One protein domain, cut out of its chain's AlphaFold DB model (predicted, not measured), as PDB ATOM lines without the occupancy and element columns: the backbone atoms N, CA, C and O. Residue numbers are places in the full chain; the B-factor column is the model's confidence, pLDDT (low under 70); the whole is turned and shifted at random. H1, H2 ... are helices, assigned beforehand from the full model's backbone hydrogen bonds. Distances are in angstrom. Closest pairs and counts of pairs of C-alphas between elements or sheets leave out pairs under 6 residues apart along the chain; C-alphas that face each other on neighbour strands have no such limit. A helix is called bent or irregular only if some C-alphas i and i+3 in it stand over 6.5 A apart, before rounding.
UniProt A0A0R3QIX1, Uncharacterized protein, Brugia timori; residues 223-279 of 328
ATOM      1  N   ASN A 223      72.484 -41.929  14.343       83.88
ATOM      2  CA  ASN A 223      72.910 -43.229  14.844       83.88
ATOM      3  C   ASN A 223      71.849 -44.308  14.515       83.88
ATOM      4  O   ASN A 223      70.707 -44.182  14.983       83.88
ATOM      5  N   PRO A 224      72.208 -45.391  13.796       82.12
ATOM      6  CA  PRO A 224      71.281 -46.464  13.428       82.12
ATOM      7  C   PRO A 224      70.551 -47.094  14.622       82.12
ATOM      8  O   PRO A 224      69.355 -47.383  14.547       82.12
ATOM      9  N   GLN A 225      71.235 -47.270  15.757       85.88
ATOM     10  CA  GLN A 225      70.656 -47.874  16.958       85.88
ATOM     11  C   GLN A 225      69.599 -46.965  17.591       85.88
ATOM     12  O   GLN A 225      68.527 -47.429  17.997       85.88
ATOM     13  N   THR A 226      69.855 -45.655  17.622       86.62
ATOM     14  CA  THR A 226      68.880 -44.653  18.068       86.62
ATOM     15  C   THR A 226      67.657 -44.650  17.154       86.62
ATOM     16  O   THR A 226      66.531 -44.728  17.646       86.62
ATOM     17  N   ILE A 227      67.859 -44.643  15.831       85.31
ATOM     18  CA  ILE A 227      66.770 -44.661  14.843       85.31
ATOM     19  C   ILE A 227      65.908 -45.919  15.008       85.31
ATOM     20  O   ILE A 227      64.684 -45.809  15.105       85.31
ATOM     21  N   LYS A 228      66.520 -47.107  15.121       84.56
ATOM     22  CA  LYS A 228      65.811 -48.375  15.376       84.56
ATOM     23  C   LYS A 228      64.977 -48.326  16.650       84.56
ATOM     24  O   LYS A 228      63.815 -48.728  16.630       84.56
ATOM     25  N   THR A 229      65.555 -47.823  17.739       87.94
ATOM     26  CA  THR A 229      64.901 -47.768  19.053       87.94
ATOM     27  C   THR A 229      63.688 -46.843  19.019       87.94
ATOM     28  O   THR A 229      62.582 -47.240  19.397       87.94
ATOM     29  N   VAL A 230      63.860 -45.631  18.484       87.50
ATOM     30  CA  VAL A 230      62.771 -44.656  18.360       87.50
ATOM     31  C   VAL A 230      61.691 -45.169  17.404       87.50
ATOM     32  O   VAL A 230      60.506 -45.093  17.727       87.50
ATOM     33  N   ARG A 231      62.066 -45.782  16.273       85.56
ATOM     34  CA  ARG A 231      61.122 -46.386  15.319       85.56
ATOM     35  C   ARG A 231      60.338 -47.544  15.942       85.56
ATOM     36  O   ARG A 231      59.126 -47.629  15.742       85.56
ATOM     37  N   ALA A 232      60.981 -48.411  16.723       86.50
ATOM     38  CA  ALA A 232      60.312 -49.499  17.434       86.50
ATOM     39  C   ALA A 232      59.277 -48.967  18.440       86.50
ATOM     40  O   ALA A 232      58.144 -49.450  18.466       86.50
ATOM     41  N   GLY A 233      59.627 -47.925  19.200       87.25
ATOM     42  CA  GLY A 233      58.704 -47.250  20.114       87.25
ATOM     43  C   GLY A 233      57.549 -46.549  19.390       87.25
ATOM     44  O   GLY A 233      56.384 -46.848  19.641       87.25
ATOM     45  N   MET A 234      57.846 -45.646  18.454       85.31
ATOM     46  CA  MET A 234      56.840 -44.820  17.776       85.31
ATOM     47  C   MET A 234      55.964 -45.618  16.803       85.31
ATOM     48  O   MET A 234      54.736 -45.581  16.891       85.31
ATOM     49  N   VAL A 235      56.582 -46.346  15.871       83.81
ATOM     50  CA  VAL A 235      55.871 -47.060  14.799       83.81
ATOM     51  C   VAL A 235      55.424 -48.440  15.272       83.81
ATOM     52  O   VAL A 235      54.293 -48.855  15.015       83.81
ATOM     53  N   GLY A 236      56.299 -49.163  15.975       82.06
ATOM     54  CA  GLY A 236      56.019 -50.523  16.433       82.06
ATOM     55  C   GLY A 236      54.945 -50.576  17.518       82.06
ATOM     56  O   GLY A 236      53.990 -51.345  17.383       82.06
ATOM     57  N   ILE A 237      55.085 -49.757  18.563       86.94
ATOM     58  CA  ILE A 237      54.169 -49.719  19.715       86.94
ATOM     59  C   ILE A 237      53.137 -48.601  19.545       86.94
ATOM     60  O   ILE A 237      51.935 -48.871  19.559       86.94
ATOM     61  N   GLY A 238      53.584 -47.363  19.317       87.44
ATOM     62  CA  GLY A 238      52.721 -46.180  19.276       87.44
ATOM     63  C   GLY A 238      51.612 -46.273  18.231       87.44
ATOM     64  O   GLY A 238      50.446 -46.055  18.553       87.44
ATOM     65  N   PHE A 239      51.921 -46.684  16.996       89.38
ATOM     66  CA  PHE A 239      50.878 -46.807  15.969       89.38
ATOM     67  C   PHE A 239      49.919 -47.963  16.266       89.38
ATOM     68  O   PHE A 239      48.737 -47.856  15.952       89.38
ATOM     69  N   LYS A 240      50.379 -49.064  16.881       88.69
ATOM     70  CA  LYS A 240      49.480 -50.148  17.318       88.69
ATOM     71  C   LYS A 240      48.524 -49.659  18.404       88.69
ATOM     72  O   LYS A 240      47.321 -49.871  18.270       88.69
ATOM     73  N   ALA A 241      49.044 -48.966  19.415       90.75
ATOM     74  CA  ALA A 241      48.247 -48.384  20.488       90.75
ATOM     75  C   ALA A 241      47.234 -47.364  19.948       90.75
ATOM     76  O   ALA A 241      46.052 -47.433  20.277       90.75
ATOM     77  N   GLN A 242      47.658 -46.477  19.040       92.44
ATOM     78  CA  GLN A 242      46.768 -45.504  18.405       92.44
ATOM     79  C   GLN A 242      45.670 -46.183  17.586       92.44
ATOM     80  O   GLN A 242      44.517 -45.768  17.662       92.44
ATOM     81  N   ARG A 243      45.991 -47.247  16.838       90.69
ATOM     82  CA  ARG A 243      44.986 -48.006  16.085       90.69
ATOM     83  C   ARG A 243      43.959 -48.653  17.008       90.69
ATOM     84  O   ARG A 243      42.774 -48.560  16.715       90.69
ATOM     85  N   MET A 244      44.401 -49.251  18.113       90.62
ATOM     86  CA  MET A 244      43.506 -49.825  19.120       90.62
ATOM     87  C   MET A 244      42.601 -48.751  19.741       90.62
ATOM     88  O   MET A 244      41.394 -48.946  19.840       90.62
ATOM     89  N   ALA A 245      43.161 -47.588  20.086       89.62
ATOM     90  CA  ALA A 245      42.393 -46.453  20.590       89.62
ATOM     91  C   ALA A 245      41.390 -45.921  19.551       89.62
ATOM     92  O   ALA A 245      40.246 -45.630  19.898       89.62
ATOM     93  N   ASN A 246      41.788 -45.829  18.274       90.25
ATOM     94  CA  ASN A 246      40.896 -45.462  17.173       90.25
ATOM     95  C   ASN A 246      39.749 -46.463  17.070       90.25
ATOM     96  O   ASN A 246      38.603 -46.036  17.060       90.25
ATOM     97  N   ASP A 247      40.035 -47.765  17.054       88.12
ATOM     98  CA  ASP A 247      39.019 -48.808  16.917       88.12
ATOM     99  C   ASP A 247      38.016 -48.793  18.092       88.12
ATOM    100  O   ASP A 247      36.816 -48.946  17.859       88.12
ATOM    101  N   LEU A 248      38.470 -48.497  19.318       88.44
ATOM    102  CA  LEU A 248      37.613 -48.368  20.505       88.44
ATOM    103  C   LEU A 248      36.755 -47.088  20.500       88.44
ATOM    104  O   LEU A 248      35.582 -47.117  20.866       88.44
ATOM    105  N   LEU A 249      37.326 -45.949  20.091       85.62
ATOM    106  CA  LEU A 249      36.711 -44.622  20.245       85.62
ATOM    107  C   LEU A 249      36.142 -44.041  18.938       85.62
ATOM    108  O   LEU A 249      35.616 -42.924  18.924       85.62
ATOM    109  N   ARG A 250      36.181 -44.797  17.831       80.88
ATOM    110  CA  ARG A 250      35.748 -44.348  16.495       80.88
ATOM    111  C   ARG A 250      34.319 -43.812  16.467       80.88
ATOM    112  O   ARG A 250      34.031 -42.882  15.714       80.88
ATOM    113  N   GLY A 251      33.417 -44.402  17.254       75.50
ATOM    114  CA  GLY A 251      32.011 -43.986  17.324       75.50
ATOM    115  C   GLY A 251      31.841 -42.548  17.823       75.50
ATOM    116  O   GLY A 251      31.037 -41.796  17.273       75.50
ATOM    117  N   LEU A 252      32.660 -42.142  18.797       74.44
ATOM    118  CA  LEU A 252      32.685 -40.784  19.347       74.44
ATOM    119  C   LEU A 252      33.412 -39.813  18.399       74.44
ATOM    120  O   LEU A 252      32.936 -38.707  18.150       74.44
ATOM    121  N   ALA A 253      34.506 -40.267  17.782       73.38
ATOM    122  CA  ALA A 253      35.303 -39.511  16.811       73.38
ATOM    123  C   ALA A 253      34.559 -39.173  15.495       73.38
ATOM    124  O   ALA A 253      34.807 -38.137  14.866       73.38
ATOM    125  N   LYS A 254      33.624 -40.030  15.052       73.88
ATOM    126  CA  LYS A 254      32.853 -39.836  13.805       73.88
ATOM    127  C   LYS A 254      31.994 -38.568  13.815       73.88
ATOM    128  O   LYS A 254      31.864 -37.917  12.781       73.88
ATOM    129  N   LYS A 255      31.428 -38.194  14.967       72.75
ATOM    130  CA  LYS A 255      30.585 -36.991  15.078       72.75
ATOM    131  C   LYS A 255      31.391 -35.711  14.849       72.75
ATOM    132  O   LYS A 255      30.950 -34.841  14.106       72.75
ATOM    133  N   GLN A 256      32.598 -35.628  15.413       73.62
ATOM    134  CA  GLN A 256      33.469 -34.460  15.245       73.62
ATOM    135  C   GLN A 256      34.020 -34.350  13.814       73.62
ATOM    136  O   GLN A 256      34.134 -33.256  13.274       73.62
ATOM    137  N   THR A 257      34.348 -35.475  13.172       72.56
ATOM    138  CA  THR A 257      34.883 -35.472  11.797       72.56
ATOM    139  C   THR A 257      33.842 -35.107  10.737       72.56
ATOM    140  O   THR A 257      34.217 -34.551   9.707       72.56
ATOM    141  N   ALA A 258      32.554 -35.364  10.983       78.62
ATOM    142  CA  ALA A 258      31.470 -34.974  10.078       78.62
ATOM    143  C   ALA A 258      31.206 -33.456  10.072       78.62
ATOM    144  O   ALA A 258      30.880 -32.884   9.034       78.62
ATOM    145  N   ALA A 259      31.366 -32.799  11.221       80.62
ATOM    146  CA  ALA A 259      31.178 -31.360  11.374       80.62
ATOM    147  C   ALA A 259      32.307 -30.778  12.240       80.62
ATOM    148  O   ALA A 259      32.091 -30.508  13.423       80.62
ATOM    149  N   PRO A 260      33.518 -30.605  11.677       81.50
ATOM    150  CA  PRO A 260      34.646 -30.113  12.450       81.50
ATOM    151  C   PRO A 260      34.380 -28.670  12.920       81.50
ATOM    152  O   PRO A 260      33.880 -27.863  12.122       81.50
ATOM    153  N   PRO A 261      34.676 -28.348  14.194       83.44
ATOM    154  CA  PRO A 261      34.561 -26.990  14.717       83.44
ATOM    155  C   PRO A 261      35.595 -26.062  14.069       83.44
ATOM    156  O   PRO A 261      36.484 -26.513  13.342       83.44
ATOM    157  N   ALA A 262      35.477 -24.758  14.325       86.38
ATOM    158  CA  ALA A 262      36.495 -23.803  13.906       86.38
ATOM    159  C   ALA A 262      37.839 -24.153  14.570       86.38
ATOM    160  O   ALA A 262      37.912 -24.261  15.789       86.38
ATOM    161  N   SER A 263      38.887 -24.336  13.771       83.25
ATOM    162  CA  SER A 263      40.244 -24.598  14.246       83.25
ATOM    163  C   SER A 263      41.091 -23.367  13.947       83.25
ATOM    164  O   SER A 263      41.537 -23.201  12.807       83.25
ATOM    165  N   LEU A 264      41.236 -22.498  14.946       83.25
ATOM    166  CA  LEU A 264      42.050 -21.283  14.931       83.25
ATOM    167  C   LEU A 264      42.972 -21.323  16.152       83.25
ATOM    168  O   LEU A 264      42.489 -21.534  17.264       83.25
ATOM    169  N   GLY A 265      44.275 -21.150  15.938       82.88
ATOM    170  CA  GLY A 265      45.272 -21.238  17.002       82.88
ATOM    171  C   GLY A 265      45.333 -22.613  17.699       82.88
ATOM    172  O   GLY A 265      44.949 -23.639  17.120       82.88
ATOM    173  N   PRO A 266      45.852 -22.674  18.940       81.31
ATOM    174  CA  PRO A 266      46.043 -23.930  19.656       81.31
ATOM    175  C   PRO A 266      44.711 -24.540  20.113       81.31
ATOM    176  O   PRO A 266      43.948 -23.938  20.866       81.31
ATOM    177  N   ALA A 267      44.462 -25.787  19.707       83.88
ATOM    178  CA  ALA A 267      43.281 -26.530  20.138       83.88
ATOM    179  C   ALA A 267      43.347 -26.872  21.643       83.88
ATOM    180  O   ALA A 267      44.428 -27.207  22.143       83.88
ATOM    181  N   PRO A 268      42.215 -26.883  22.370       86.75
ATOM    182  CA  PRO A 268      42.152 -27.396  23.736       86.75
ATOM    183  C   PRO A 268      42.694 -28.828  23.839       86.75
ATOM    184  O   PRO A 268      42.510 -29.641  22.934       86.75
ATOM    185  N   VAL A 269      43.298 -29.187  24.977       84.75
ATOM    186  CA  VAL A 269      43.950 -30.503  25.176       84.75
ATOM    187  C   VAL A 269      43.019 -31.676  24.847       84.75
ATOM    188  O   VAL A 269      43.428 -32.635  24.197       84.75
ATOM    189  N   LYS A 270      41.738 -31.582  25.233       82.62
ATOM    190  CA  LYS A 270      40.729 -32.606  24.912       82.62
ATOM    191  C   LYS A 270      40.585 -32.808  23.401       82.62
ATOM    192  O   LYS A 270      40.525 -33.943  22.941       82.62
ATOM    193  N   GLU A 271      40.565 -31.727  22.630       82.31
ATOM    194  CA  GLU A 271      40.449 -31.793  21.173       82.31
ATOM    195  C   GLU A 271      41.712 -32.353  20.526       82.31
ATOM    196  O   GLU A 271      41.595 -33.155  19.605       82.31
ATOM    197  N   GLN A 272      42.901 -32.024  21.042       83.31
ATOM    198  CA  GLN A 272      44.162 -32.599  20.558       83.31
ATOM    199  C   GLN A 272      44.181 -34.129  20.692       83.31
ATOM    200  O   GLN A 272      44.554 -34.830  19.750       83.31
ATOM    201  N   VAL A 273      43.717 -34.657  21.832       82.62
ATOM    202  CA  VAL A 273      43.598 -36.108  22.057       82.62
ATOM    203  C   VAL A 273      42.611 -36.730  21.074       82.62
ATOM    204  O   VAL A 273      42.908 -37.755  20.458       82.62
ATOM    205  N   ILE A 274      41.453 -36.097  20.875       81.75
ATOM    206  CA  ILE A 274      40.458 -36.590  19.923       81.75
ATOM    207  C   ILE A 274      41.046 -36.570  18.501       81.75
ATOM    208  O   ILE A 274      41.015 -37.586  17.816       81.75
ATOM    209  N   HIS A 275      41.684 -35.480  18.068       81.81
ATOM    210  CA  HIS A 275      42.339 -35.378  16.759       81.81
ATOM    211  C   HIS A 275      43.393 -36.463  16.525       81.81
ATOM    212  O   HIS A 275      43.442 -37.030  15.431       81.81
ATOM    213  N   PHE A 276      44.179 -36.791  17.552       82.94
ATOM    214  CA  PHE A 276      45.165 -37.867  17.497       82.94
ATOM    215  C   PHE A 276      44.521 -39.237  17.254       82.94
ATOM    216  O   PHE A 276      45.082 -40.075  16.550       82.94
ATOM    217  N   ILE A 277      43.326 -39.466  17.797       84.12
ATOM    218  CA  ILE A 277      42.608 -40.741  17.698       84.12
ATOM    219  C   ILE A 277      41.675 -40.770  16.483       84.12
ATOM    220  O   ILE A 277      41.342 -41.845  16.009       84.12
ATOM    221  N   ASN A 278      41.284 -39.630  15.909       82.25
ATOM    222  CA  ASN A 278      40.263 -39.551  14.856       82.25
ATOM    223  C   ASN A 278      40.640 -40.248  13.540       82.25
ATOM    224  O   ASN A 278      39.765 -40.786  12.856       82.25
ATOM    225  N   LYS A 279      41.921 -40.233  13.158       82.81
ATOM    226  CA  LYS A 279      42.414 -40.870  11.928       82.81
ATOM    227  C   LYS A 279      43.326 -42.038  12.266       82.81
ATOM    228  O   LYS A 279      44.272 -41.888  13.027       82.81
TER     229      LYS A 279
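Overview. This is residues 223 to 279 of the 328 residues of an uncharacterized protein of Brugia timori (UniProt A0A0R3QIX1). Picture a long helix, H1, bent into an L, with a short helix, H2, set in the corner of the L and its last residues packed on both arms. The long arm H1a makes the length, and residues 223 to 240 stick out from the body as a free arm; after the short arm H1b, a link without a named element folds back to H2. The printed part has 57 residues with two named helices, H1 then H2, no named strand, and the class all helix. It is loose, with a radius of gyration of the C-alphas of 14.6 A, and flat, spanning 43 by 28 by 15 A.

Arrangement. Look first at H1, residues 224 to 258: by its hydrogen bonds it was assigned as one helix, but it is bent, with C-alphas 248 and 251 7.8 A apart. Its arms, H1a (residues 224 to 248) and H1b (residues 251 to 258), are about perpendicular, at 84 degrees. H2, residues 269 to 278, touches H1a at residues 242 to 246 alone, about perpendicular at 89 degrees; the closest C-alphas, of Asn 246 and Ile 277, are 5.0 A apart. H2 also touches H1b, about perpendicular at 86 degrees, with the C-alphas of Ala 253 and Asn 278 closest at 5.3 A. Every O i to N i+4 pair is within hydrogen-bond range in H2, against 19 of 21 in H1a and 2 of 4 in H1b.

Along the chain. Find C-alpha 224 at (71.281, -46.464, 13.428); from there H1a runs 34.5 A to C-alpha 248 at (37.613, -48.368, 20.505). H1b covers 11.6 A from C-alpha 251 to C-alpha 258. H2 covers 14.2 A and ends at C-alpha 278, (40.263, -39.551, 14.856).

Size, cuts and confidence. The C-alphas farthest apart, of Asn 223 and Ala 259, are 43.5 A apart. Without the free stretch, the body spans 29 by 19 by 12 A. The printed part has no cut, and the link from H1 to H2 is short, 10 residues. Mean pLDDT of the printed part is 83.7, and no printed residue is under 70.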